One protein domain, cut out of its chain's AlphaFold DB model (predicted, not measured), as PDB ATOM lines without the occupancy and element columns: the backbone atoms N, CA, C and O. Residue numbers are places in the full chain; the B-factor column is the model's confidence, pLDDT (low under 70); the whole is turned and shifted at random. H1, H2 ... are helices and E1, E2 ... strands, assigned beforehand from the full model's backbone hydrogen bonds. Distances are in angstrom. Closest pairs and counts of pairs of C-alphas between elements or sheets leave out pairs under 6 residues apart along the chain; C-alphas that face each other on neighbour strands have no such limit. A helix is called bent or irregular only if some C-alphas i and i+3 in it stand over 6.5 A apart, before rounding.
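This is residues 405 to 456 and 475 to 625 of the 995 residues of the protein "C5-epim_C domain-containing protein" of bacterium 1XD42-8 (UniProt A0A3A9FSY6). Four helices, H1, H4, H6 and H7, stand side by side in a row, with H3 packed beside H1 and H5 packed on H4 and H6, so that H4, H5 and H6 make an up-and-down bundle. A strand hairpin, E1 and E2, packs through E2 on H1 at one end of the row, with a long link beyond it, while three small hairpins, E3 with E4, E5 with E6 and E7 with E8, come from the links between the later helices. The printed part has 203 residues with seven named helices and eight named strands, in the order E1 E2 H1 H2 H3 E3 E4 E5 E6 H4 H5 E7 E8 H6 H7; each sheet has two antiparallel strands. The class is mixed, helices and strands. The whole is compact, with a radius of gyration of the C-alphas of 17.5 A and spans of 50 by 39 by 28 A.

E1, residues 405 to 410, begins with C-alpha 405 at (140.496, 130.149, 122.659) and is 15.6 A long; E2, residues 413 to 418, is 16.1 A long. H1 is residues 443 to 451, H2 residues 479 to 484, and H3 residues 487 to 497, 15.4 A long. E3 is residues 499 to 501, E4 residues 505 to 507, E5 residues 514 to 516 and E6 residues 519 to 521. H4, residues 528 to 540, is 18.4 A long and begins with C-alpha 528 at (151.669, 114.048, 132.932). H5, residues 544 to 555, is 17.8 A long and neither bent nor irregular, but only just: C-alphas 551 and 554 are 6.0 A apart. E7 is residues 564 to 566 and E8 residues 572 to 574. H6, residues 584 to 601, measures 26.2 A. H7, residues 604 to 624, measures 29.4 A and ends with C-alpha 624 at (135.447, 107.196, 138.843); it is irregular, with C-alphas 619 and 622 7.6 A apart, and has a kink of 42 degrees near residue 618.

H4, H5 and H6 form a bundle, up and down, each running against the one before it. H4 and H5, a helical hairpin, touch at a shallow tilt of 18 degrees, the closest C-alphas being those of Ile 535 and Ala 547, 4.7 A apart. H4 and H6 touch at a shallow tilt of 29 degrees, the same way, closest at Phe 529 and Ala 586, C-alphas 5.0 A apart. H6 and H7, also a helical hairpin, touch at a shallow tilt of 21 degrees, closest at the C-alphas of Ile 591 and Met 610, 5.1 A. H1 touches H4, the same way at a shallow tilt of 19 degrees, closest at the C-alphas of Tyr 444 and Phe 530, 4.7 A. H1 and H3 touch, opposite ways at a tilt of 36 degrees, only just steep, closest at the C-alphas of Ala 450 and Arg 487, 4.2 A. H2 touches no helix; its closest C-alpha to E1 is Gly 481, 7.3 A from that of Ile 409. In the hairpin of E1 and E2, N 408 and O 415 are 2.8 A apart, within hydrogen-bond range, and the closest C-alphas of E2 and H1, Leu 414 and Ile 446, are 6.4 A apart. In the hairpin of E3 and E4, N 499 and O 507 are within range at 2.8 A; C-alphas Ala 505 of E4 and Lys 549 of H5 are the closest, 4.4 A. E5 and E6, a hairpin with N 521 and O 514 within range at 2.8 A, are apart from H1 and H6, among others. In the hairpin of E7 and E8, N 565 and O 573 are within range at 2.9 A, and the closest C-alphas of E8 and H6, Tyr 574 and His 587, are 4.9 A apart. Every O i to N i+4 pair is within hydrogen-bond range in H1, H2, H3, H4 and H6, against 5 of 8 in H5 and 14 of 17 in H7.

The two C-alphas farthest apart are those of Lys 433 and Glu 604, 52.5 A. Residues 457 to 474 are not printed, in the link across the cut from H1 to H2, and C-alphas 456 and 475 are 16.6 A apart. Of the links that are printed whole, E2 to H1 is long, with 24 residues; its residues 439 to 440 pair antiparallel with residues 416 to 417 of E2. Mean pLDDT of the printed part is 93.0, and residues 454 to 456 are under 70.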
ATOM      1  N   LEU A 405     141.196 129.469 123.743       86.75
ATOM      2  CA  LEU A 405     140.496 130.149 122.659       86.75
ATOM      3  C   LEU A 405     141.015 129.610 121.314       86.75
ATOM      4  O   LEU A 405     141.005 128.412 121.043       86.75
ATOM      5  N   ALA A 406     141.528 130.515 120.488       86.31
ATOM      6  CA  ALA A 406     142.109 130.280 119.182       86.31
ATOM      7  C   ALA A 406     143.640 130.091 119.236       86.31
ATOM      8  O   ALA A 406     144.301 130.360 120.243       86.31
ATOM      9  N   PHE A 407     144.233 129.667 118.120       88.12
ATOM     10  CA  PHE A 407     145.675 129.430 118.007       88.12
ATOM     11  C   PHE A 407     146.359 130.481 117.142       88.12
ATOM     12  O   PHE A 407     145.805 130.920 116.140       88.12
ATOM     13  N   GLN A 408     147.587 130.850 117.489       91.19
ATOM     14  CA  GLN A 408     148.425 131.780 116.730       91.19
ATOM     15  C   GLN A 408     149.735 131.104 116.314       91.19
ATOM     16  O   GLN A 408     150.174 130.142 116.941       91.19
ATOM     17  N   ILE A 409     150.381 131.606 115.259       93.19
ATOM     18  CA  ILE A 409     151.692 131.110 114.816       93.19
ATOM     19  C   ILE A 409     152.764 132.128 115.185       93.19
ATOM     20  O   ILE A 409     152.857 133.200 114.585       93.19
ATOM     21  N   LYS A 410     153.614 131.764 116.144       95.31
ATOM     22  CA  LYS A 410     154.727 132.585 116.622       95.31
ATOM     23  C   LYS A 410     156.041 131.877 116.319       95.31
ATOM     24  O   LYS A 410     156.247 130.753 116.753       95.31
ATOM     25  N   ASP A 411     156.916 132.513 115.544       94.56
ATOM     26  CA  ASP A 411     158.254 131.991 115.219       94.56
ATOM     27  C   ASP A 411     158.260 130.564 114.618       94.56
ATOM     28  O   ASP A 411     159.185 129.782 114.816       94.56
ATOM     29  N   GLY A 412     157.214 130.214 113.857       94.19
ATOM     30  CA  GLY A 412     157.056 128.877 113.266       94.19
ATOM     31  C   GLY A 412     156.580 127.799 114.246       94.19
ATOM     32  O   GLY A 412     156.635 126.611 113.917       94.19
ATOM     33  N   LEU A 413     156.110 128.203 115.425       95.25
ATOM     34  CA  LEU A 413     155.505 127.355 116.442       95.25
ATOM     35  C   LEU A 413     154.025 127.698 116.605       95.25
ATOM     36  O   LEU A 413     153.630 128.865 116.537       95.25
ATOM     37  N   LEU A 414     153.217 126.670 116.838       92.12
ATOM     38  CA  LEU A 414     151.815 126.821 117.185       92.12
ATOM     39  C   LEU A 414     151.684 127.199 118.666       92.12
ATOM     40  O   LEU A 414     152.179 126.497 119.543       92.12
ATOM     41  N   ALA A 415     151.018 128.315 118.938       92.00
ATOM     42  CA  ALA A 415     150.774 128.840 120.274       92.00
ATOM     43  C   ALA A 415     149.267 128.950 120.518       92.00
ATOM     44  O   ALA A 415     148.497 129.171 119.584       92.00
ATOM     45  N   GLN A 416     148.841 128.799 121.766       90.38
ATOM     46  CA  GLN A 416     147.430 128.802 122.144       90.38
ATOM     47  C   GLN A 416     147.093 130.092 122.874       90.38
ATOM     48  O   GLN A 416     147.781 130.459 123.826       90.38
ATOM     49  N   ARG A 417     146.045 130.788 122.440       90.81
ATOM     50  CA  ARG A 417     145.533 131.950 123.156       90.81
ATOM     51  C   ARG A 417     144.517 131.501 124.197       90.81
ATOM     52  O   ARG A 417     143.758 130.569 123.955       90.81
ATOM     53  N   LEU A 418     144.531 132.150 125.352       91.44
ATOM     54  CA  LEU A 418     143.678 131.815 126.490       91.44
ATOM     55  C   LEU A 418     142.671 132.932 126.758       91.44
ATOM     56  O   LEU A 418     142.891 134.076 126.357       91.44
ATOM     57  N   ALA A 419     141.578 132.609 127.442       90.19
ATOM     58  CA  ALA A 419     140.649 133.600 127.965       90.19
ATOM     59  C   ALA A 419     141.329 134.456 129.048       90.19
ATOM     60  O   ALA A 419     142.107 133.961 129.863       90.19
ATOM     61  N   GLY A 420     141.051 135.758 129.032       88.19
ATOM     62  CA  GLY A 420     141.412 136.717 130.074       88.19
ATOM     63  C   GLY A 420     140.172 137.254 130.791       88.19
ATOM     64  O   GLY A 420     139.046 136.908 130.452       88.19
ATOM     65  N   GLU A 421     140.369 138.141 131.769       88.06
ATOM     66  CA  GLU A 421     139.270 138.726 132.561       88.06
ATOM     67  C   GLU A 421     138.261 139.527 131.719       88.06
ATOM     68  O   GLU A 421     137.089 139.615 132.073       88.06
ATOM     69  N   GLU A 422     138.712 140.099 130.600       91.50
ATOM     70  CA  GLU A 422     137.876 140.870 129.671       91.50
ATOM     71  C   GLU A 422     137.319 140.015 128.519       91.50
ATOM     72  O   GLU A 422     136.617 140.539 127.652       91.50
ATOM     73  N   THR A 423     137.625 138.713 128.486       90.50
ATOM     74  CA  THR A 423     137.137 137.808 127.443       90.50
ATOM     75  C   THR A 423     135.676 137.445 127.694       90.50
ATOM     76  O   THR A 423     135.318 136.923 128.747       90.50
ATOM     77  N   ILE A 424     134.825 137.685 126.700       89.62
ATOM     78  CA  ILE A 424     133.404 137.355 126.732       89.62
ATOM     79  C   ILE A 424     133.206 135.991 126.075       89.62
ATOM     80  O   ILE A 424     133.484 135.805 124.889       89.62
ATOM     81  N   MET A 425     132.687 135.048 126.859       85.25
ATOM     82  CA  MET A 425     132.288 133.724 126.391       85.25
ATOM     83  C   MET A 425     130.761 133.677 126.260       85.25
ATOM     84  O   MET A 425     130.044 133.860 127.243       85.25
ATOM     85  N   ILE A 426     130.256 133.412 125.059       82.06
ATOM     86  CA  ILE A 426     128.838 133.192 124.770       82.06
ATOM     87  C   ILE A 426     128.643 131.687 124.601       82.06
ATOM     88  O   ILE A 426     129.165 131.095 123.661       82.06
ATOM     89  N   ASN A 427     127.924 131.051 125.531       73.88
ATOM     90  CA  ASN A 427     127.727 129.593 125.561       73.88
ATOM     91  C   ASN A 427     129.045 128.795 125.489       73.88
ATOM     92  O   ASN A 427     129.128 127.769 124.821       73.88
ATOM     93  N   GLY A 428     130.094 129.289 126.155       75.56
ATOM     94  CA  GLY A 428     131.414 128.647 126.165       75.56
ATOM     95  C   GLY A 428     132.265 128.892 124.914       75.56
ATOM     96  O   GLY A 428     133.373 128.368 124.845       75.56
ATOM     97  N   ILE A 429     131.803 129.716 123.969       81.12
ATOM     98  CA  ILE A 429     132.530 130.107 122.754       81.12
ATOM     99  C   ILE A 429     132.916 131.584 122.868       81.12
ATOM    100  O   ILE A 429     132.105 132.409 123.285       81.12
ATOM    101  N   TRP A 430     134.156 131.933 122.532       86.12
ATOM    102  CA  TRP A 430     134.596 133.330 122.520       86.12
ATOM    103  C   TRP A 430     133.818 134.142 121.475       86.12
ATOM    104  O   TRP A 430     133.569 133.667 120.375       86.12
ATOM    105  N   ASP A 431     133.448 135.380 121.796       86.50
ATOM    106  CA  ASP A 431     132.711 136.260 120.876       86.50
ATOM    107  C   ASP A 431     133.530 136.750 119.659       86.50
ATOM    108  O   ASP A 431     132.992 137.468 118.813       86.50
ATOM    109  N   GLY A 432     134.829 136.425 119.602       85.62
ATOM    110  CA  GLY A 432     135.755 136.820 118.539       85.62
ATOM    111  C   GLY A 432     136.225 138.272 118.576       85.62
ATOM    112  O   GLY A 432     137.033 138.681 117.737       85.62
ATOM    113  N   LYS A 433     135.705 139.077 119.511       86.56
ATOM    114  CA  LYS A 433     135.815 140.546 119.498       86.56
ATOM    115  C   LYS A 433     136.331 141.106 120.811       86.56
ATOM    116  O   LYS A 433     137.109 142.060 120.799       86.56
ATOM    117  N   SER A 434     135.908 140.541 121.936       90.19
ATOM    118  CA  SER A 434     136.402 140.911 123.254       90.19
ATOM    119  C   SER A 434     137.902 140.622 123.365       90.19
ATOM    120  O   SER A 434     138.368 139.650 122.767       90.19
ATOM    121  N   PRO A 435     138.667 141.382 124.164       92.06
ATOM    122  CA  PRO A 435     140.088 141.118 124.361       92.06
ATOM    123  C   PRO A 435     140.359 139.669 124.785       92.06
ATOM    124  O   PRO A 435     139.732 139.146 125.708       92.06
ATOM    125  N   ALA A 436     141.299 139.025 124.096       90.00
ATOM    126  CA  ALA A 436     141.836 137.723 124.460       90.00
ATOM    127  C   ALA A 436     142.968 137.876 125.494       90.00
ATOM    128  O   ALA A 436     143.651 138.902 125.526       90.00
ATOM    129  N   GLY A 437     143.166 136.844 126.317       90.88
ATOM    130  CA  GLY A 437     144.145 136.792 127.405       90.88
ATOM    131  C   GLY A 437     145.581 136.526 126.945       90.88
ATOM    132  O   GLY A 437     146.029 137.023 125.916       90.88
ATOM    133  N   GLU A 438     146.350 135.761 127.719       92.31
ATOM    134  CA  GLU A 438     147.767 135.488 127.437       92.31
ATOM    135  C   GLU A 438     147.963 134.503 126.264       92.31
ATOM    136  O   GLU A 438     147.151 133.600 126.043       92.31
ATOM    137  N   LEU A 439     149.054 134.669 125.501       93.12
ATOM    138  CA  LEU A 439     149.497 133.704 124.491       93.12
ATOM    139  C   LEU A 439     150.437 132.667 125.118       93.12
ATOM    140  O   LEU A 439     151.587 132.974 125.436       93.12
ATOM    141  N   ALA A 440     149.968 131.430 125.231       92.38
ATOM    142  CA  ALA A 440     150.679 130.328 125.857       92.38
ATOM    143  C   ALA A 440     151.458 129.477 124.842       92.38
ATOM    144  O   ALA A 440     150.913 128.976 123.852       92.38
ATOM    145  N   MET A 441     152.734 129.228 125.146       93.12
ATOM    146  CA  MET A 441     153.543 128.204 124.478       93.12
ATOM    147  C   MET A 441     153.332 126.857 125.181       93.12
ATOM    148  O   MET A 441     154.188 126.393 125.929       93.12
ATOM    149  N   SER A 442     152.158 126.254 124.982       92.25
ATOM    150  CA  SER A 442     151.778 125.000 125.646       92.25
ATOM    151  C   SER A 442     152.658 123.824 125.187       92.25
ATOM    152  O   SER A 442     152.660 123.515 123.990       92.25
ATOM    153  N   PRO A 443     153.357 123.108 126.096       96.06
ATOM    154  CA  PRO A 443     154.166 121.944 125.727       96.06
ATOM    155  C   PRO A 443     153.376 120.863 124.975       96.06
ATOM    156  O   PRO A 443     153.909 120.250 124.052       96.06
ATOM    157  N   TYR A 444     152.093 120.680 125.307       93.44
ATOM    158  CA  TYR A 444     151.182 119.784 124.589       93.44
ATOM    159  C   TYR A 444     150.994 120.184 123.117       93.44
ATOM    160  O   TYR A 444     151.109 119.350 122.213       93.44
ATOM    161  N   VAL A 445     150.736 121.467 122.861       92.19
ATOM    162  CA  VAL A 445     150.511 121.986 121.502       92.19
ATOM    163  C   VAL A 445     151.792 121.871 120.672       92.19
ATOM    164  O   VAL A 445     151.753 121.425 119.523       92.19
ATOM    165  N   ILE A 446     152.948 122.172 121.273       95.75
ATOM    166  CA  ILE A 446     154.250 122.015 120.612       95.75
ATOM    167  C   ILE A 446     154.556 120.542 120.316       95.75
ATOM    168  O   ILE A 446     154.993 120.215 119.211       95.75
ATOM    169  N   ALA A 447     154.280 119.634 121.252       96.06
ATOM    170  CA  ALA A 447     154.433 118.201 121.023       96.06
ATOM    171  C   ALA A 447     153.529 117.698 119.884       96.06
ATOM    172  O   ALA A 447     153.977 116.937 119.027       96.06
ATOM    173  N   SER A 448     152.293 118.192 119.801       93.12
ATOM    174  CA  SER A 448     151.363 117.867 118.709       93.12
ATOM    175  C   SER A 448     151.894 118.321 117.341       93.12
ATOM    176  O   SER A 448     151.854 117.553 116.373       93.12
ATOM    177  N   GLN A 449     152.505 119.512 117.264       94.38
ATOM    178  CA  GLN A 449     153.224 119.958 116.064       94.38
ATOM    179  C   GLN A 449     154.412 119.042 115.728       94.38
ATOM    180  O   GLN A 449     154.599 118.703 114.559       94.38
ATOM    181  N   ALA A 450     155.203 118.614 116.716       96.12
ATOM    182  CA  ALA A 450     156.353 117.728 116.505       96.12
ATOM    183  C   ALA A 450     155.954 116.338 115.965       96.12
ATOM    184  O   ALA A 450     156.671 115.760 115.144       96.12
ATOM    185  N   ARG A 451     154.782 115.834 116.361       93.50
ATOM    186  CA  ARG A 451     154.151 114.613 115.818       93.50
ATOM    187  C   ARG A 451     153.584 114.809 114.410       93.50
ATOM    188  O   ARG A 451     153.375 113.869 113.646       93.50
ATOM    189  N   GLY A 452     153.338 116.063 114.030       85.56
ATOM    190  CA  GLY A 452     152.610 116.428 112.817       85.56
ATOM    191  C   GLY A 452     151.121 116.090 112.885       85.56
ATOM    192  O   GLY A 452     150.483 115.993 111.838       85.56
ATOM    193  N   MET A 453     150.583 115.920 114.094       70.50
ATOM    194  CA  MET A 453     149.151 115.832 114.364       70.50
ATOM    195  C   MET A 453     148.608 117.246 114.550       70.50
ATOM    196  O   MET A 453     148.313 117.683 115.657       70.50
ATOM    197  N   ILE A 454     148.519 117.986 113.451       68.88
ATOM    198  CA  ILE A 454     147.740 119.220 113.407       68.88
ATOM    199  C   ILE A 454     146.635 118.928 112.407       68.88
ATOM    200  O   ILE A 454     146.834 119.053 111.197       68.88
ATOM    201  N   SER A 455     145.513 118.388 112.892       55.81
ATOM    202  CA  SER A 455     144.337 118.236 112.040       55.81
ATOM    203  C   SER A 455     143.947 119.610 111.494       55.81
ATOM    204  O   SER A 455     144.272 120.639 112.088       55.81
ATOM    205  N   ASN A 456     143.289 119.637 110.331       49.06
ATOM    206  CA  ASN A 456     142.637 120.850 109.848       49.06
ATOM    207  C   ASN A 456     141.528 121.173 110.857       49.06
ATOM    208  O   ASN A 456     140.401 120.727 110.676       49.06
ATOM    209  N   PRO A 475     150.123 136.424 113.811       91.88
ATOM    210  CA  PRO A 475     149.073 135.875 112.956       91.88
ATOM    211  C   PRO A 475     148.259 134.779 113.649       91.88
ATOM    212  O   PRO A 475     148.832 133.913 114.319       91.88
ATOM    213  N   TRP A 476     146.943 134.773 113.434       88.94
ATOM    214  CA  TRP A 476     146.109 133.612 113.755       88.94
ATOM    215  C   TRP A 476     146.522 132.408 112.897       88.94
ATOM    216  O   TRP A 476     146.983 132.556 111.762       88.94
ATOM    217  N   ALA A 477     146.399 131.205 113.452       86.19
ATOM    218  CA  ALA A 477     146.697 129.966 112.754       86.19
ATOM    219  C   ALA A 477     145.577 129.660 111.753       86.19
ATOM    220  O   ALA A 477     144.462 129.310 112.132       86.19
ATOM    221  N   ASP A 478     145.885 129.779 110.464       82.00
ATOM    222  CA  ASP A 478     145.008 129.366 109.372       82.00
ATOM    223  C   ASP A 478     145.523 128.084 108.693       82.00
ATOM    224  O   ASP A 478     146.621 127.588 108.968       82.00
ATOM    225  N   VAL A 479     144.725 127.532 107.776       81.38
ATOM    226  CA  VAL A 479     145.050 126.282 107.068       81.38
ATOM    227  C   VAL A 479     146.387 126.374 106.320       81.38
ATOM    228  O   VAL A 479     147.135 125.396 106.261       81.38
ATOM    229  N   GLU A 480     146.714 127.523 105.722       83.06
ATOM    230  CA  GLU A 480     147.987 127.696 105.013       83.06
ATOM    231  C   GLU A 480     149.181 127.817 105.962       83.06
ATOM    232  O   GLU A 480     150.255 127.291 105.667       83.06
ATOM    233  N   GLY A 481     149.011 128.524 107.075       86.81
ATOM    234  CA  GLY A 481     149.998 128.702 108.127       86.81
ATOM    235  C   GLY A 481     150.326 127.376 108.796       86.81
ATOM    236  O   GLY A 481     151.499 127.016 108.871       86.81
ATOM    237  N   ILE A 482     149.302 126.603 109.169       86.56
ATOM    238  CA  ILE A 482     149.451 125.265 109.754       86.56
ATOM    239  C   ILE A 482     150.248 124.345 108.819       86.56
ATOM    240  O   ILE A 482     151.195 123.696 109.255       86.56
ATOM    241  N   LYS A 483     149.957 124.353 107.510       86.19
ATOM    242  CA  LYS A 483     150.703 123.560 106.510       86.19
ATOM    243  C   LYS A 483     152.180 123.944 106.376       86.19
ATOM    244  O   LYS A 483     152.960 123.155 105.845       86.19
ATOM    245  N   LYS A 484     152.568 125.154 106.792       89.88
ATOM    246  CA  LYS A 484     153.958 125.641 106.754       89.88
ATOM    247  C   LYS A 484     154.727 125.327 108.040       89.88
ATOM    248  O   LYS A 484     155.949 125.503 108.047       89.88
ATOM    249  N   LEU A 485     154.049 124.890 109.103       91.62
ATOM    250  CA  LEU A 485     154.692 124.509 110.357       91.62
ATOM    251  C   LEU A 485     155.598 123.296 110.144       91.62
ATOM    252  O   LEU A 485     155.273 122.359 109.416       91.62
ATOM    253  N   LYS A 486     156.763 123.330 110.790       93.56
ATOM    254  CA  LYS A 486     157.781 122.284 110.684       93.56
ATOM    255  C   LYS A 486     157.865 121.497 111.979       93.56
ATOM    256  O   LYS A 486     157.865 122.088 113.062       93.56
ATOM    257  N   ARG A 487     157.994 120.174 111.864       94.50
ATOM    258  CA  ARG A 487     158.193 119.284 113.018       94.50
ATOM    259  C   ARG A 487     159.522 119.583 113.704       94.50
ATOM    260  O   ARG A 487     159.592 119.627 114.925       94.50
ATOM    261  N   GLU A 488     160.559 119.864 112.918       95.50
ATOM    262  CA  GLU A 488     161.914 120.129 113.401       95.50
ATOM    263  C   GLU A 488     161.969 121.372 114.290       95.50
ATOM    264  O   GLU A 488     162.659 121.360 115.303       95.50
ATOM    265  N   THR A 489     161.197 122.413 113.956       97.00
ATOM    266  CA  THR A 489     161.104 123.638 114.764       97.00
ATOM    267  C   THR A 489     160.491 123.352 116.136       97.00
ATOM    268  O   THR A 489     161.006 123.819 117.148       97.00
ATOM    269  N   ALA A 490     159.441 122.530 116.193       97.12
ATOM    270  CA  ALA A 490     158.848 122.105 117.459       97.12
ATOM    271  C   ALA A 490     159.781 121.190 118.268       97.12
ATOM    272  O   ALA A 490     159.911 121.361 119.477       97.12
ATOM    273  N   LEU A 491     160.484 120.261 117.616       97.62
ATOM    274  CA  LEU A 491     161.472 119.405 118.280       97.62
ATOM    275  C   LEU A 491     162.646 120.206 118.851       97.62
ATOM    276  O   LEU A 491     163.100 119.907 119.951       97.62
ATOM    277  N   GLU A 492     163.137 121.213 118.126       98.06
ATOM    278  CA  GLU A 492     164.171 122.127 118.618       98.06
ATOM    279  C   GLU A 492     163.672 122.915 119.833       98.06
ATOM    280  O   GLU A 492     164.401 123.072 120.813       98.06
ATOM    281  N   TRP A 493     162.409 123.355 119.816       97.88
ATOM    282  CA  TRP A 493     161.802 123.981 120.985       97.88
ATOM    283  C   TRP A 493     161.780 123.023 122.180       97.88
ATOM    284  O   TRP A 493     162.269 123.392 123.247       97.88
ATOM    285  N   LEU A 494     161.307 121.784 122.005       98.25
ATOM    286  CA  LEU A 494     161.288 120.783 123.078       98.25
ATOM    287  C   LEU A 494     162.699 120.510 123.621       98.25
ATOM    288  O   LEU A 494     162.891 120.465 124.836       98.25
ATOM    289  N   ASP A 495     163.706 120.401 122.757       97.94
ATOM    290  CA  ASP A 495     165.088 120.174 123.186       97.94
ATOM    291  C   ASP A 495     165.676 121.344 123.986       97.94
ATOM    292  O   ASP A 495     166.474 121.114 124.897       97.94
ATOM    293  N   ASN A 496     165.257 122.575 123.686       97.56
ATOM    294  CA  ASN A 496     165.736 123.788 124.348       97.56
ATOM    295  C   ASN A 496     164.956 124.153 125.625       97.56
ATOM    296  O   ASN A 496     165.461 124.934 126.428       97.56
ATOM    297  N   HIS A 497     163.752 123.603 125.825       97.12
ATOM    298  CA  HIS A 497     162.854 123.960 126.939       97.12
ATOM    299  C   HIS A 497     162.638 122.827 127.952       97.12
ATOM    300  O   HIS A 497     161.799 122.940 128.845       97.12
ATOM    301  N   LYS A 498     163.404 121.739 127.841       97.12
ATOM    302  CA  LYS A 498     163.403 120.663 128.834       97.12
ATOM    303  C   LYS A 498     164.068 121.102 130.133       97.12
ATOM    304  O   LYS A 498     165.127 121.730 130.123       97.12
ATOM    305  N   LYS A 499     163.484 120.707 131.257       97.44
ATOM    306  CA  LYS A 499     164.022 120.938 132.596       97.44
ATOM    307  C   LYS A 499     164.414 119.609 133.216       97.44
ATOM    308  O   LYS A 499     163.616 118.678 133.232       97.44
ATOM    309  N   GLN A 500     165.649 119.520 133.695       96.88
ATOM    310  CA  GLN A 500     166.139 118.311 134.346       96.88
ATOM    311  C   GLN A 500     165.451 118.119 135.698       96.88
ATOM    312  O   GLN A 500     165.378 119.059 136.491       96.88
ATOM    313  N   VAL A 501     164.996 116.894 135.948       95.50
ATOM    314  CA  VAL A 501     164.497 116.425 137.241       95.50
ATOM    315  C   VAL A 501     165.280 115.158 137.569       95.50
ATOM    316  O   VAL A 501     165.372 114.248 136.748       95.50
ATOM    317  N   GLY A 502     165.947 115.143 138.720       91.62
ATOM    318  CA  GLY A 502     166.877 114.072 139.079       91.62
ATOM    319  C   GLY A 502     168.014 113.841 138.071       91.62
ATOM    320  O   GLY A 502     168.432 114.745 137.343       91.62
ATOM    321  N   GLU A 503     168.570 112.627 138.053       86.25
ATOM    322  CA  GLU A 503     169.776 112.332 137.263       86.25
ATOM    323  C   GLU A 503     169.478 112.120 135.773       86.25
ATOM    324  O   GLU A 503     170.209 112.637 134.930       86.25
ATOM    325  N   ASN A 504     168.395 111.408 135.441       92.75
ATOM    326  CA  ASN A 504     168.090 110.959 134.077       92.75
ATOM    327  C   ASN A 504     166.631 111.205 133.657       92.75
ATOM    328  O   ASN A 504     166.095 110.438 132.854       92.75
ATOM    329  N   ALA A 505     165.999 112.271 134.157       97.50
ATOM    330  CA  ALA A 505     164.658 112.646 133.732       97.50
ATOM    331  C   ALA A 505     164.525 114.108 133.296       97.50
ATOM    332  O   ALA A 505     165.263 114.996 133.734       97.50
ATOM    333  N   PHE A 506     163.566 114.347 132.403       98.38
ATOM    334  CA  PHE A 506     163.226 115.673 131.902       98.38
ATOM    335  C   PHE A 506     161.721 115.913 131.931       98.38
ATOM    336  O   PHE A 506     160.955 115.062 131.494       98.38
ATOM    337  N   VAL A 507     161.324 117.110 132.357       98.06
ATOM    338  CA  VAL A 507     159.946 117.614 132.270       98.06
ATOM    339  C   VAL A 507     159.881 118.871 131.409       98.06
ATOM    340  O   VAL A 507     160.880 119.572 131.224       98.06
ATOM    341  N   TRP A 508     158.681 119.187 130.931       98.12
ATOM    342  CA  TRP A 508     158.365 120.446 130.262       98.12
ATOM    343  C   TRP A 508     157.272 121.161 131.035       98.12
ATOM    344  O   TRP A 508     156.251 120.566 131.376       98.12
ATOM    345  N   GLN A 509     157.506 122.440 131.323       96.12
ATOM    346  CA  GLN A 509     156.613 123.233 132.156       96.12
ATOM    347  C   GLN A 509     155.840 124.245 131.309       96.12
ATOM    348  O   GLN A 509     156.410 124.868 130.412       96.12
ATOM    349  N   SER A 510     154.560 124.433 131.621       93.56
ATOM    350  CA  SER A 510     153.811 125.608 131.188       93.56
ATOM    351  C   SER A 510     154.231 126.805 132.035       93.56
ATOM    352  O   SER A 510     154.415 126.689 133.245       93.56
ATOM    353  N   ASN A 511     154.379 127.962 131.399       92.25
ATOM    354  CA  ASN A 511     154.657 129.235 132.060       92.25
ATOM    355  C   ASN A 511     153.388 130.063 132.310       92.25
ATOM    356  O   ASN A 511     153.507 131.217 132.713       92.25
ATOM    357  N   VAL A 512     152.207 129.492 132.063       91.25
ATOM    358  CA  VAL A 512     150.923 130.174 132.227       91.25
ATOM    359  C   VAL A 512     150.125 129.544 133.358       91.25
ATOM    360  O   VAL A 512     150.069 128.319 133.479       91.25
ATOM    361  N   ARG A 513     149.514 130.394 134.186       92.94
ATOM    362  CA  ARG A 513     148.609 129.992 135.265       92.94
ATOM    363  C   ARG A 513     147.411 129.229 134.695       92.94
ATOM    364  O   ARG A 513     146.769 129.694 133.754       92.94
ATOM    365  N   ASN A 514     147.084 128.091 135.296       92.69
ATOM    366  CA  ASN A 514     145.895 127.318 134.958       92.69
ATOM    367  C   ASN A 514     144.826 127.488 136.038       92.69
ATOM    368  O   ASN A 514     145.133 127.493 137.227       92.69
ATOM    369  N   ALA A 515     143.576 127.621 135.623       93.19
ATOM    370  CA  ALA A 515     142.428 127.606 136.503       93.19
ATOM    371  C   ALA A 515     141.288 126.873 135.801       93.19
ATOM    372  O   ALA A 515     140.897 127.254 134.697       93.19
ATOM    373  N   TYR A 516     140.768 125.834 136.444       91.38
ATOM    374  CA  TYR A 516     139.587 125.111 135.988       91.38
ATOM    375  C   TYR A 516     138.738 124.754 137.209       91.38
ATOM    376  O   TYR A 516     139.280 124.414 138.261       91.38
ATOM    377  N   ASN A 517     137.418 124.871 137.091       91.06
ATOM    378  CA  ASN A 517     136.501 124.823 138.226       91.06
ATOM    379  C   ASN A 517     136.983 125.781 139.335       91.06
ATOM    380  O   ASN A 517     137.154 126.976 139.093       91.06
ATOM    381  N   ASP A 518     137.224 125.276 140.537       91.31
ATOM    382  CA  ASP A 518     137.776 125.974 141.699       91.31
ATOM    383  C   ASP A 518     139.273 125.696 141.941       91.31
ATOM    384  O   ASP A 518     139.848 126.213 142.901       91.31
ATOM    385  N   ILE A 519     139.925 124.943 141.052       94.19
ATOM    386  CA  ILE A 519     141.351 124.624 141.129       94.19
ATOM    387  C   ILE A 519     142.174 125.715 140.456       94.19
ATOM    388  O   ILE A 519     141.837 126.212 139.380       94.19
ATOM    389  N   ILE A 520     143.291 126.073 141.089       94.50
ATOM    390  CA  ILE A 520     144.266 127.027 140.565       94.50
ATOM    391  C   ILE A 520     145.644 126.381 140.632       94.50
ATOM    392  O   ILE A 520     146.098 126.031 141.714       94.50
ATOM    393  N   THR A 521     146.322 126.313 139.493       95.12
ATOM    394  CA  THR A 521     147.723 125.906 139.390       95.12
ATOM    395  C   THR A 521     148.558 127.097 138.945       95.12
ATOM    396  O   THR A 521     148.384 127.637 137.846       95.12
ATOM    397  N   GLU A 522     149.494 127.505 139.793       94.62
ATOM    398  CA  GLU A 522     150.383 128.624 139.496       94.62
ATOM    399  C   GLU A 522     151.535 128.216 138.568       94.62
ATOM    400  O   GLU A 522     152.052 127.099 138.603       94.62
ATOM    401  N   ALA A 523     151.958 129.147 137.714       93.31
ATOM    402  CA  ALA A 523     153.108 128.938 136.845       93.31
ATOM    403  C   ALA A 523     154.446 129.057 137.607       93.31
ATOM    404  O   ALA A 523     154.575 129.910 138.488       93.31
ATOM    405  N   PRO A 524     155.495 128.306 137.212       94.25
ATOM    406  CA  PRO A 524     155.505 127.277 136.174       94.25
ATOM    407  C   PRO A 524     155.123 125.886 136.707       94.25
ATOM    408  O   PRO A 524     155.557 125.500 137.791       94.25
ATOM    409  N   TRP A 525     154.421 125.086 135.903       95.44
ATOM    410  CA  TRP A 525     153.957 123.746 136.300       95.44
ATOM    411  C   TRP A 525     154.140 122.706 135.189       95.44
ATOM    412  O   TRP A 525     154.085 123.038 134.005       95.44
ATOM    413  N   ALA A 526     154.410 121.454 135.571       96.31
ATOM    414  CA  ALA A 526     154.520 120.306 134.663       96.31
ATOM    415  C   ALA A 526     153.222 119.482 134.672       96.31
ATOM    416  O   ALA A 526     152.424 119.605 135.596       96.31
ATOM    417  N   SER A 527     153.029 118.646 133.651       97.50
ATOM    418  CA  SER A 527     151.824 117.828 133.477       97.50
ATOM    419  C   SER A 527     152.172 116.462 132.904       97.50
ATOM    420  O   SER A 527     152.892 116.376 131.902       97.50
ATOM    421  N   ALA A 528     151.609 115.400 133.480       97.94
ATOM    422  CA  ALA A 528     151.669 114.048 132.932       97.94
ATOM    423  C   ALA A 528     151.083 113.985 131.511       97.94
ATOM    424  O   ALA A 528     151.628 113.316 130.630       97.94
ATOM    425  N   PHE A 529     150.033 114.768 131.244       96.12
ATOM    426  CA  PHE A 529     149.413 114.841 129.925       96.12
ATOM    427  C   PHE A 529     150.340 115.486 128.887       96.12
ATOM    428  O   PHE A 529     150.477 114.979 127.771       96.12
ATOM    429  N   PHE A 530     151.062 116.556 129.253       96.44
ATOM    430  CA  PHE A 530     152.106 117.114 128.379       96.44
ATOM    431  C   PHE A 530     153.177 116.062 128.102       96.44
ATOM    432  O   PHE A 530     153.568 115.855 126.950       96.44
ATOM    433  N   GLN A 531     153.621 115.381 129.160       97.62
ATOM    434  CA  GLN A 531     154.692 114.403 129.096       97.62
ATOM    435  C   GLN A 531     154.367 113.256 128.139       97.62
ATOM    436  O   GLN A 531     155.203 112.914 127.301       97.62
ATOM    437  N   ARG A 532     153.141 112.722 128.199       96.50
ATOM    438  CA  ARG A 532     152.642 111.699 127.273       96.50
ATOM    439  C   ARG A 532     152.847 112.104 125.815       96.50
ATOM    440  O   ARG A 532     153.442 111.361 125.039       96.50
ATOM    441  N   HIS A 533     152.399 113.296 125.437       96.56
ATOM    442  CA  HIS A 533     152.513 113.758 124.053       96.56
ATOM    443  C   HIS A 533     153.959 114.032 123.628       96.56
ATOM    444  O   HIS A 533     154.307 113.832 122.464       96.56
ATOM    445  N   ILE A 534     154.815 114.452 124.559       98.38
ATOM    446  CA  ILE A 534     156.244 114.673 124.306       98.38
ATOM    447  C   ILE A 534     156.985 113.346 124.111       98.38
ATOM    448  O   ILE A 534     157.818 113.244 123.209       98.38
ATOM    449  N   ILE A 535     156.655 112.319 124.898       98.50
ATOM    450  CA  ILE A 535     157.147 110.949 124.704       98.50
ATOM    451  C   ILE A 535     156.813 110.478 123.287       98.50
ATOM    452  O   ILE A 535     157.711 110.085 122.542       98.50
ATOM    453  N   GLU A 536     155.545 110.591 122.883       97.25
ATOM    454  CA  GLU A 536     155.100 110.199 121.543       97.25
ATOM    455  C   GLU A 536     155.822 110.997 120.449       97.25
ATOM    456  O   GLU A 536     156.321 110.414 119.489       97.25
ATOM    457  N   ALA A 537     155.977 112.315 120.626       97.50
ATOM    458  CA  ALA A 537     156.729 113.160 119.702       97.50
ATOM    459  C   ALA A 537     158.182 112.699 119.525       97.50
ATOM    460  O   ALA A 537     158.688 112.682 118.400       97.50
ATOM    461  N   TYR A 538     158.868 112.318 120.604       98.38
ATOM    462  CA  TYR A 538     160.238 111.823 120.512       98.38
ATOM    463  C   TYR A 538     160.322 110.442 119.863       98.38
ATOM    464  O   TYR A 538     161.181 110.251 118.998       98.38
ATOM    465  N   LEU A 539     159.436 109.508 120.218       97.50
ATOM    466  CA  LEU A 539     159.401 108.172 119.614       97.50
ATOM    467  C   LEU A 539     159.124 108.245 118.106       97.50
ATOM    468  O   LEU A 539     159.893 107.700 117.315       97.50
ATOM    469  N   GLU A 540     158.104 109.002 117.688       95.94
ATOM    470  CA  GLU A 540     157.730 109.178 116.274       95.94
ATOM    471  C   GLU A 540     158.839 109.842 115.435       95.94
ATOM    472  O   GLU A 540     158.894 109.678 114.215       95.94
ATOM    473  N   ASN A 541     159.757 110.568 116.082       96.38
ATOM    474  CA  ASN A 541     160.916 111.196 115.448       96.38
ATOM    475  C   ASN A 541     162.239 110.453 115.726       96.38
ATOM    476  O   ASN A 541     163.314 111.019 115.524       96.38
ATOM    477  N   ASN A 542     162.180 109.184 116.152       95.69
ATOM    478  CA  ASN A 542     163.331 108.307 116.409       95.69
ATOM    479  C   ASN A 542     164.344 108.863 117.435       95.69
ATOM    480  O   ASN A 542     165.539 108.574 117.363       95.69
ATOM    481  N   LYS A 543     163.882 109.661 118.403       97.38
ATOM    482  CA  LYS A 543     164.680 110.201 119.518       97.38
ATOM    483  C   LYS A 543     164.437 109.393 120.800       97.38
ATOM    484  O   LYS A 543     164.034 109.941 121.824       97.38
ATOM    485  N   VAL A 544     164.684 108.087 120.736       97.25
ATOM    486  CA  VAL A 544     164.348 107.122 121.801       97.25
ATOM    487  C   VAL A 544     164.971 107.491 123.155       97.25
ATOM    488  O   VAL A 544     164.253 107.541 124.148       97.25
ATOM    489  N   ASP A 545     166.249 107.885 123.196       96.62
ATOM    490  CA  ASP A 545     166.918 108.317 124.439       96.62
ATOM    491  C   ASP A 545     166.192 109.475 125.145       96.62
ATOM    492  O   ASP A 545     166.204 109.582 126.371       96.62
ATOM    493  N   MET A 546     165.574 110.379 124.378       97.94
ATOM    494  CA  MET A 546     164.800 111.487 124.938       97.94
ATOM    495  C   MET A 546     163.426 111.030 125.422       97.94
ATOM    496  O   MET A 546     162.963 111.541 126.438       97.94
ATOM    497  N   ALA A 547     162.807 110.059 124.747       98.19
ATOM    498  CA  ALA A 547     161.561 109.447 125.195       98.19
ATOM    499  C   ALA A 547     161.746 108.691 126.522       98.19
ATOM    500  O   ALA A 547     160.930 108.859 127.420       98.19
ATOM    501  N   VAL A 548     162.854 107.961 126.696       98.12
ATOM    502  CA  VAL A 548     163.206 107.310 127.974       98.12
ATOM    503  C   VAL A 548     163.366 108.339 129.088       98.12
ATOM    504  O   VAL A 548     162.746 108.219 130.137       98.12
ATOM    505  N   LYS A 549     164.140 109.407 128.860       98.19
ATOM    506  CA  LYS A 549     164.306 110.467 129.871       98.19
ATOM    507  C   LYS A 549     163.003 111.210 130.159       98.19
ATOM    508  O   LYS A 549     162.813 111.707 131.263       98.19
ATOM    509  N   ALA A 550     162.109 111.299 129.181       98.25
ATOM    510  CA  ALA A 550     160.771 111.809 129.410       98.25
ATOM    511  C   ALA A 550     159.930 110.822 130.251       98.25
ATOM    512  O   ALA A 550     159.255 111.255 131.180       98.25
ATOM    513  N   GLY A 551     160.014 109.514 130.001       97.81
ATOM    514  CA  GLY A 551     159.356 108.475 130.803       97.81
ATOM    515  C   GLY A 551     159.865 108.402 132.248       97.81
ATOM    516  O   GLY A 551     159.081 108.315 133.183       97.81
ATOM    517  N   ASN A 552     161.166 108.580 132.471       97.94
ATOM    518  CA  ASN A 552     161.739 108.597 133.821       97.94
ATOM    519  C   ASN A 552     161.225 109.757 134.693       97.94
ATOM    520  O   ASN A 552     161.425 109.742 135.903       97.94
ATOM    521  N   ALA A 553     160.566 110.771 134.120       97.88
ATOM    522  CA  ALA A 553     159.990 111.866 134.898       97.88
ATOM    523  C   ALA A 553     158.831 111.420 135.803       97.88
ATOM    524  O   ALA A 553     158.596 112.052 136.830       97.88
ATOM    525  N   PHE A 554     158.160 110.315 135.460       97.56
ATOM    526  CA  PHE A 554     157.111 109.703 136.281       97.56
ATOM    527  C   PHE A 554     157.652 109.048 137.567       97.56
ATOM    528  O   PHE A 554     156.880 108.742 138.472       97.56
ATOM    529  N   LEU A 555     158.975 108.880 137.700       95.94
ATOM    530  CA  LEU A 555     159.606 108.427 138.945       95.94
ATOM    531  C   LEU A 555     159.549 109.484 140.057       95.94
ATOM    532  O   LEU A 555     159.565 109.133 141.234       95.94
ATOM    533  N   TYR A 556     159.517 110.766 139.687       96.38
ATOM    534  CA  TYR A 556     159.684 111.880 140.617       96.38
ATOM    535  C   TYR A 556     158.340 112.475 141.022       96.38
ATOM    536  O   TYR A 556     157.432 112.621 140.193       96.38
ATOM    537  N   SER A 557     158.229 112.863 142.293       95.75
ATOM    538  CA  SER A 557     156.997 113.457 142.802       95.75
ATOM    539  C   SER A 557     156.789 114.879 142.279       95.75
ATOM    540  O   SER A 557     157.739 115.548 141.860       95.75
ATOM    541  N   ILE A 558     155.557 115.387 142.326       95.38
ATOM    542  CA  ILE A 558     155.267 116.790 141.988       95.38
ATOM    543  C   ILE A 558     156.075 117.773 142.857       95.38
ATOM    544  O   ILE A 558     156.549 118.792 142.356       95.38
ATOM    545  N   GLU A 559     156.323 117.445 144.130       92.88
ATOM    546  CA  GLU A 559     157.145 118.244 145.048       92.88
ATOM    547  C   GLU A 559     158.633 118.248 144.652       92.88
ATOM    548  O   GLU A 559     159.341 119.231 144.881       92.88
ATOM    549  N   GLU A 560     159.104 117.183 144.001       94.50
ATOM    550  CA  GLU A 560     160.445 117.084 143.409       94.50
ATOM    551  C   GLU A 560     160.529 117.744 142.017       94.50
ATOM    552  O   GLU A 560     161.600 117.796 141.404       94.50
ATOM    553  N   GLY A 561     159.414 118.286 141.515       93.69
ATOM    554  CA  GLY A 561     159.278 118.866 140.179       93.69
ATOM    555  C   GLY A 561     158.972 117.847 139.076       93.69
ATOM    556  O   GLY A 561     159.064 118.205 137.899       93.69
ATOM    557  N   GLY A 562     158.650 116.608 139.451       95.81
ATOM    558  CA  GLY A 562     158.196 115.526 138.584       95.81
ATOM    559  C   GLY A 562     156.694 115.569 138.296       95.81
ATOM    560  O   GLY A 562     156.113 116.646 138.160       95.81
ATOM    561  N   LEU A 563     156.085 114.390 138.141       97.38
ATOM    562  CA  LEU A 563     154.738 114.217 137.564       97.38
ATOM    563  C   LEU A 563     153.794 113.373 138.424       97.38
ATOM    564  O   LEU A 563     152.643 113.161 138.045       97.38
ATOM    565  N   THR A 564     154.289 112.868 139.549       96.50
ATOM    566  CA  THR A 564     153.601 111.833 140.313       96.50
ATOM    567  C   THR A 564     153.160 112.354 141.671       96.50
ATOM    568  O   THR A 564     153.929 113.004 142.381       96.50
ATOM    569  N   SER A 565     151.932 112.051 142.070       94.88
ATOM    570  CA  SER A 565     151.511 112.126 143.466       94.88
ATOM    571  C   SER A 565     151.513 110.718 144.063       94.88
ATOM    572  O   SER A 565     151.389 109.716 143.358       94.88
ATOM    573  N   SER A 566     151.736 110.612 145.369       87.69
ATOM    574  CA  SER A 566     151.600 109.343 146.088       87.69
ATOM    575  C   SER A 566     150.464 109.483 147.076       87.69
ATOM    576  O   SER A 566     150.541 110.310 147.990       87.69
ATOM    577  N   TYR A 567     149.429 108.671 146.897       84.12
ATOM    578  CA  TYR A 567     148.325 108.661 147.832       84.12
ATOM    579  C   TYR A 567     148.752 107.936 149.108       84.12
ATOM    580  O   TYR A 567     149.376 106.874 149.083       84.12
ATOM    581  N   TRP A 568     148.450 108.525 150.263       79.88
ATOM    582  CA  TRP A 568     149.000 108.051 151.534       79.88
ATOM    583  C   TRP A 568     148.476 106.669 151.950       79.88
ATOM    584  O   TRP A 568     149.148 106.010 152.755       79.88
ATOM    585  N   LYS A 569     147.322 106.231 151.413       76.00
ATOM    586  CA  LYS A 569     146.829 104.857 151.592       76.00
ATOM    587  C   LYS A 569     147.563 103.882 150.673       76.00
ATOM    588  O   LYS A 569     148.125 102.925 151.188       76.00
ATOM    589  N   LYS A 570     147.587 104.115 149.356       75.25
ATOM    590  CA  LYS A 570     148.273 103.255 148.377       75.25
ATOM    591  C   LYS A 570     148.298 103.912 146.997       75.25
ATOM    592  O   LYS A 570     147.352 104.612 146.659       75.25
ATOM    593  N   GLY A 571     149.320 103.604 146.201       81.69
ATOM    594  CA  GLY A 571     149.350 103.912 144.771       81.69
ATOM    595  C   GLY A 571     150.009 105.245 144.417       81.69
ATOM    596  O   GLY A 571     150.005 106.216 145.180       81.69
ATOM    597  N   LYS A 572     150.604 105.264 143.223       91.56
ATOM    598  CA  LYS A 572     151.098 106.471 142.559       91.56
ATOM    599  C   LYS A 572     150.063 106.924 141.540       91.56
ATOM    600  O   LYS A 572     149.505 106.098 140.821       91.56
ATOM    601  N   TRP A 573     149.830 108.225 141.449       97.19
ATOM    602  CA  TRP A 573     148.972 108.798 140.421       97.19
ATOM    603  C   TRP A 573     149.765 109.740 139.529       97.19
ATOM    604  O   TRP A 573     150.674 110.431 139.987       97.19
ATOM    605  N   TYR A 574     149.429 109.755 138.243       98.00
ATOM    606  CA  TYR A 574     150.114 110.576 137.249       98.00
ATOM    607  C   TYR A 574     149.286 111.819 136.972       98.00
ATOM    608  O   TYR A 574     148.224 111.748 136.356       98.00
ATOM    609  N   GLU A 575     149.772 112.953 137.460       97.88
ATOM    610  CA  GLU A 575     148.974 114.163 137.599       97.88
ATOM    611  C   GLU A 575     148.944 114.992 136.314       97.88
ATOM    612  O   GLU A 575     149.981 115.431 135.808       97.88
ATOM    613  N   GLU A 576     147.745 115.275 135.796       97.00
ATOM    614  CA  GLU A 576     147.586 116.269 134.729       97.00
ATOM    615  C   GLU A 576     147.955 117.666 135.225       97.00
ATOM    616  O   GLU A 576     148.632 118.409 134.518       97.00
ATOM    617  N   VAL A 577     147.532 118.005 136.443       95.62
ATOM    618  CA  VAL A 577     147.837 119.259 137.132       95.62
ATOM    619  C   VAL A 577     148.389 118.925 138.521       95.62
ATOM    620  O   VAL A 577     147.851 118.043 139.184       95.62
ATOM    621  N   PRO A 578     149.437 119.608 139.007       94.75
ATOM    622  CA  PRO A 578     150.121 119.262 140.255       94.75
ATOM    623  C   PRO A 578     149.361 119.710 141.522       94.75
ATOM    624  O   PRO A 578     149.975 120.159 142.482       94.75
ATOM    625  N   GLU A 579     148.032 119.574 141.533       94.75
ATOM    626  CA  GLU A 579     147.142 119.929 142.654       94.75
ATOM    627  C   GLU A 579     146.454 118.694 143.268       94.75
ATOM    628  O   GLU A 579     145.490 118.825 144.018       94.75
ATOM    629  N   LYS A 580     146.936 117.484 142.940       95.06
ATOM    630  CA  LYS A 580     146.419 116.193 143.443       95.06
ATOM    631  C   LYS A 580     144.927 115.989 143.184       95.06
ATOM    632  O   LYS A 580     144.206 115.472 144.036       95.06
ATOM    633  N   THR A 581     144.462 116.452 142.023       94.50
ATOM    634  CA  THR A 581     143.053 116.373 141.604       94.50
ATOM    635  C   THR A 581     142.713 115.019 141.011       94.50
ATOM    636  O   THR A 581     141.537 114.665 140.957       94.50
ATOM    637  N   HIS A 582     143.733 114.252 140.614       96.88
ATOM    638  CA  HIS A 582     143.603 112.904 140.078       96.88
ATOM    639  C   HIS A 582     142.733 112.860 138.818       96.88
ATOM    640  O   HIS A 582     141.737 112.156 138.737       96.88
ATOM    641  N   ILE A 583     143.089 113.653 137.806       97.19
ATOM    642  CA  ILE A 583     142.405 113.605 136.503       97.19
ATOM    643  C   ILE A 583     142.663 112.239 135.844       97.19
ATOM    644  O   ILE A 583     143.819 111.858 135.621       97.19
ATOM    645  N   LEU A 584     141.595 111.497 135.527       97.69
ATOM    646  CA  LEU A 584     141.682 110.103 135.071       97.69
ATOM    647  C   LEU A 584     142.362 109.970 133.710       97.69
ATOM    648  O   LEU A 584     143.251 109.141 133.511       97.69
ATOM    649  N   ASN A 585     141.975 110.816 132.767       95.69
ATOM    650  CA  ASN A 585     142.426 110.761 131.386       95.69
ATOM    651  C   ASN A 585     143.947 110.926 131.241       95.69
ATOM    652  O   ASN A 585     144.539 110.239 130.406       95.69
ATOM    653  N   ALA A 586     144.603 111.762 132.053       96.38
ATOM    654  CA  ALA A 586     146.063 111.863 132.036       96.38
ATOM    655  C   ALA A 586     146.754 110.614 132.587       96.38
ATOM    656  O   ALA A 586     147.787 110.209 132.045       96.38
ATOM    657  N   HIS A 587     146.181 109.980 133.608       98.25
ATOM    658  CA  HIS A 587     146.728 108.755 134.175       98.25
ATOM    659  C   HIS A 587     146.654 107.590 133.179       98.25
ATOM    660  O   HIS A 587     147.693 107.012 132.849       98.25
ATOM    661  N   LEU A 588     145.473 107.345 132.591       98.44
ATOM    662  CA  LEU A 588     145.277 106.336 131.537       98.44
ATOM    663  C   LEU A 588     146.245 106.554 130.362       98.44
ATOM    664  O   LEU A 588     146.953 105.648 129.920       98.44
ATOM    665  N   ALA A 589     146.330 107.800 129.892       97.25
ATOM    666  CA  ALA A 589     147.190 108.181 128.782       97.25
ATOM    667  C   ALA A 589     148.676 107.908 129.057       97.25
ATOM    668  O   ALA A 589     149.414 107.479 128.166       97.25
ATOM    669  N   SER A 590     149.118 108.189 130.283       98.44
ATOM    670  CA  SER A 590     150.510 108.046 130.704       98.44
ATOM    671  C   SER A 590     150.935 106.582 130.763       98.44
ATOM    672  O   SER A 590     152.012 106.266 130.262       98.44
ATOM    673  N   ILE A 591     150.070 105.682 131.253       98.50
ATOM    674  CA  ILE A 591     150.299 104.225 131.223       98.50
ATOM    675  C   ILE A 591     150.583 103.766 129.787       98.50
ATOM    676  O   ILE A 591     151.605 103.134 129.518       98.50
ATOM    677  N   MET A 592     149.741 104.170 128.830       98.12
ATOM    678  CA  MET A 592     149.920 103.804 127.420       98.12
ATOM    679  C   MET A 592     151.202 104.386 126.807       98.12
ATOM    680  O   MET A 592     151.829 103.752 125.957       98.12
ATOM    681  N   ALA A 593     151.615 105.591 127.210       97.94
ATOM    682  CA  ALA A 593     152.863 106.189 126.740       97.94
ATOM    683  C   ALA A 593     154.102 105.490 127.313       97.94
ATOM    684  O   ALA A 593     155.067 105.279 126.579       97.94
ATOM    685  N   LEU A 594     154.067 105.100 128.589       98.56
ATOM    686  CA  LEU A 594     155.120 104.305 129.221       98.56
ATOM    687  C   LEU A 594     155.234 102.928 128.560       98.56
ATOM    688  O   LEU A 594     156.345 102.536 128.205       98.56
ATOM    689  N   ASN A 595     154.105 102.267 128.265       98.19
ATOM    690  CA  ASN A 595     154.100 101.023 127.491       98.19
ATOM    691  C   ASN A 595     154.825 101.194 126.149       98.19
ATOM    692  O   ASN A 595     155.728 100.429 125.832       98.19
ATOM    693  N   LYS A 596     154.504 102.250 125.387       97.75
ATOM    694  CA  LYS A 596     155.184 102.527 124.110       97.75
ATOM    695  C   LYS A 596     156.688 102.718 124.282       97.75
ATOM    696  O   LYS A 596     157.457 102.264 123.443       97.75
ATOM    697  N   VAL A 597     157.142 103.400 125.334       98.31
ATOM    698  CA  VAL A 597     158.586 103.541 125.584       98.31
ATOM    699  C   VAL A 597     159.204 102.175 125.863       98.31
ATOM    700  O   VAL A 597     160.213 101.843 125.243       98.31
ATOM    701  N   TRP A 598     158.588 101.371 126.729       98.25
ATOM    702  CA  TRP A 598     159.066 100.028 127.049       98.25
ATOM    703  C   TRP A 598     159.098  99.107 125.822       98.25
ATOM    704  O   TRP A 598     160.110  98.453 125.593       98.25
ATOM    705  N   GLU A 599     158.074  99.114 124.966       97.12
ATOM    706  CA  GLU A 599     158.061  98.348 123.711       97.12
ATOM    707  C   GLU A 599     159.239  98.709 122.789       97.12
ATOM    708  O   GLU A 599     159.779  97.849 122.089       97.12
ATOM    709  N   PHE A 600     159.660  99.979 122.789       96.81
ATOM    710  CA  PHE A 600     160.790 100.452 121.987       96.81
ATOM    711  C   PHE A 600     162.156 100.143 122.609       96.81
ATOM    712  O   PHE A 600     163.132 100.005 121.866       96.81
ATOM    713  N   THR A 601     162.264 100.092 123.940       96.69
ATOM    714  CA  THR A 601     163.566 100.071 124.633       96.69
ATOM    715  C   THR A 601     163.851  98.793 125.412       96.69
ATOM    716  O   THR A 601     165.016  98.422 125.555       96.69
ATOM    717  N   GLY A 602     162.817  98.119 125.913       96.38
ATOM    718  CA  GLY A 602     162.921  97.027 126.878       96.38
ATOM    719  C   GLY A 602     163.455  97.461 128.248       96.38
ATOM    720  O   GLY A 602     163.970  96.622 128.981       96.38
ATOM    721  N   GLU A 603     163.406  98.753 128.596       95.00
ATOM    722  CA  GLU A 603     163.894  99.229 129.896       95.00
ATOM    723  C   GLU A 603     162.929  98.867 131.030       95.00
ATOM    724  O   GLU A 603     161.823  99.399 131.109       95.00
ATOM    725  N   GLU A 604     163.377  98.001 131.943       96.06
ATOM    726  CA  GLU A 604     162.562  97.517 133.070       96.06
ATOM    727  C   GLU A 604     162.059  98.655 133.968       96.06
ATOM    728  O   GLU A 604     160.900  98.647 134.345       96.06
ATOM    729  N   GLY A 605     162.849  99.708 134.215       95.44
ATOM    730  CA  GLY A 605     162.384 100.830 135.045       95.44
ATOM    731  C   GLY A 605     161.174 101.584 134.466       95.44
ATOM    732  O   GLY A 605     160.386 102.149 135.216       95.44
ATOM    733  N   ILE A 606     160.994 101.581 133.140       97.75
ATOM    734  CA  ILE A 606     159.797 102.142 132.492       97.75
ATOM    735  C   ILE A 606     158.611 101.185 132.626       97.75
ATOM    736  O   ILE A 606     157.479 101.631 132.817       97.75
ATOM    737  N   LYS A 607     158.876  99.881 132.529       97.56
ATOM    738  CA  LYS A 607     157.874  98.842 132.740       97.56
ATOM    739  C   LYS A 607     157.344  98.873 134.174       97.56
ATOM    740  O   LYS A 607     156.134  98.869 134.348       97.56
ATOM    741  N   ASP A 608     158.229  99.006 135.158       96.81
ATOM    742  CA  ASP A 608     157.872  99.123 136.573       96.81
ATOM    743  C   ASP A 608     156.927 100.314 136.794       96.81
ATOM    744  O   ASP A 608     155.896 100.175 137.442       96.81
ATOM    745  N   LEU A 609     157.219 101.475 136.190       96.81
ATOM    746  CA  LEU A 609     156.321 102.634 136.243       96.81
ATOM    747  C   LEU A 609     154.956 102.304 135.619       96.81
ATOM    748  O   LEU A 609     153.923 102.526 136.241       96.81
ATOM    749  N   MET A 610     154.933 101.736 134.413       97.44
ATOM    750  CA  MET A 610     153.683 101.335 133.761       97.44
ATOM    751  C   MET A 610     152.844 100.392 134.645       97.44
ATOM    752  O   MET A 610     151.643 100.616 134.783       97.44
ATOM    753  N   GLU A 611     153.463  99.374 135.247       96.88
ATOM    754  CA  GLU A 611     152.801  98.410 136.135       96.88
ATOM    755  C   GLU A 611     152.301  99.069 137.433       96.88
ATOM    756  O   GLU A 611     151.161  98.830 137.825       96.88
ATOM    757  N   GLU A 612     153.075  99.976 138.043       95.25
ATOM    758  CA  GLU A 612     152.632 100.778 139.198       95.25
ATOM    759  C   GLU A 612     151.404 101.644 138.864       95.25
ATOM    760  O   GLU A 612     150.501 101.806 139.689       95.25
ATOM    761  N   GLY A 613     151.356 102.211 137.653       96.50
ATOM    762  CA  GLY A 613     150.190 102.948 137.171       96.50
ATOM    763  C   GLY A 613     148.961 102.048 137.024       96.50
ATOM    764  O   GLY A 613     147.870 102.421 137.443       96.50
ATOM    765  N   ILE A 614     149.136 100.838 136.489       97.31
ATOM    766  CA  ILE A 614     148.055  99.853 136.346       97.31
ATOM    767  C   ILE A 614     147.518  99.405 137.715       97.31
ATOM    768  O   ILE A 614     146.301  99.383 137.899       97.31
ATOM    769  N   GLU A 615     148.390  99.112 138.684       93.81
ATOM    770  CA  GLU A 615     147.985  98.733 140.050       93.81
ATOM    771  C   GLU A 615     147.183  99.860 140.727       93.81
ATOM    772  O   GLU A 615     146.145  99.631 141.353       93.81
ATOM    773  N   SER A 616     147.631 101.108 140.564       94.25
ATOM    774  CA  SER A 616     146.924 102.282 141.084       94.25
ATOM    775  C   SER A 616     145.541 102.450 140.443       94.25
ATOM    776  O   SER A 616     144.553 102.710 141.135       94.25
ATOM    777  N   LEU A 617     145.445 102.239 139.126       96.31
ATOM    778  CA  LEU A 617     144.185 102.280 138.392       96.31
ATOM    779  C   LEU A 617     143.213 101.195 138.863       96.31
ATOM    780  O   LEU A 617     142.045 101.494 139.089       96.31
ATOM    781  N   GLU A 618     143.678  99.960 139.051       92.56
ATOM    782  CA  GLU A 618     142.865  98.855 139.576       92.56
ATOM    783  C   GLU A 618     142.249  99.211 140.931       92.56
ATOM    784  O   GLU A 618     141.053  99.004 141.165       92.56
ATOM    785  N   TRP A 619     143.043  99.848 141.794       88.31
ATOM    786  CA  TRP A 619     142.579 100.289 143.098       88.31
ATOM    787  C   TRP A 619     141.586 101.447 143.038       88.31
ATOM    788  O   TRP A 619     140.797 101.565 143.971       88.31
ATOM    789  N   HIS A 620     141.583 102.290 142.005       92.00
ATOM    790  CA  HIS A 620     140.795 103.530 141.980       92.00
ATOM    791  C   HIS A 620     139.718 103.602 140.893       92.00
ATOM    792  O   HIS A 620     138.884 104.498 140.955       92.00
ATOM    793  N   ILE A 621     139.663 102.677 139.932       95.19
ATOM    794  CA  ILE A 621     138.739 102.764 138.787       95.19
ATOM    795  C   ILE A 621     137.267 102.867 139.210       95.19
ATOM    796  O   ILE A 621     136.531 103.702 138.681       95.19
ATOM    797  N   ALA A 622     136.871 102.102 140.230       92.69
ATOM    798  CA  ALA A 622     135.530 102.132 140.805       92.69
ATOM    799  C   ALA A 622     135.160 103.513 141.363       92.69
ATOM    800  O   ALA A 622     133.998 103.905 141.339       92.69
ATOM    801  N   ASP A 623     136.152 104.285 141.816       92.44
ATOM    802  CA  ASP A 623     135.927 105.621 142.353       92.44
ATOM    803  C   ASP A 623     135.524 106.616 141.249       92.44
ATOM    804  O   ASP A 623     134.912 107.635 141.557       92.44
ATOM    805  N   TYR A 624     135.827 106.340 139.976       96.00
ATOM    806  CA  TYR A 624     135.447 107.196 138.843       96.00
ATOM    807  C   TYR A 624     134.093 106.840 138.233       96.00
ATOM    808  O   TYR A 624     133.631 107.526 137.318       96.00
ATOM    809  N   ASP A 625     133.450 105.789 138.733       94.94
ATOM    810  CA  ASP A 625     132.179 105.304 138.232       94.94
ATOM    811  C   ASP A 625     131.006 105.890 139.028       94.94
ATOM    812  O   ASP A 625     130.841 105.636 140.220       94.94
TER     813      ASP A 625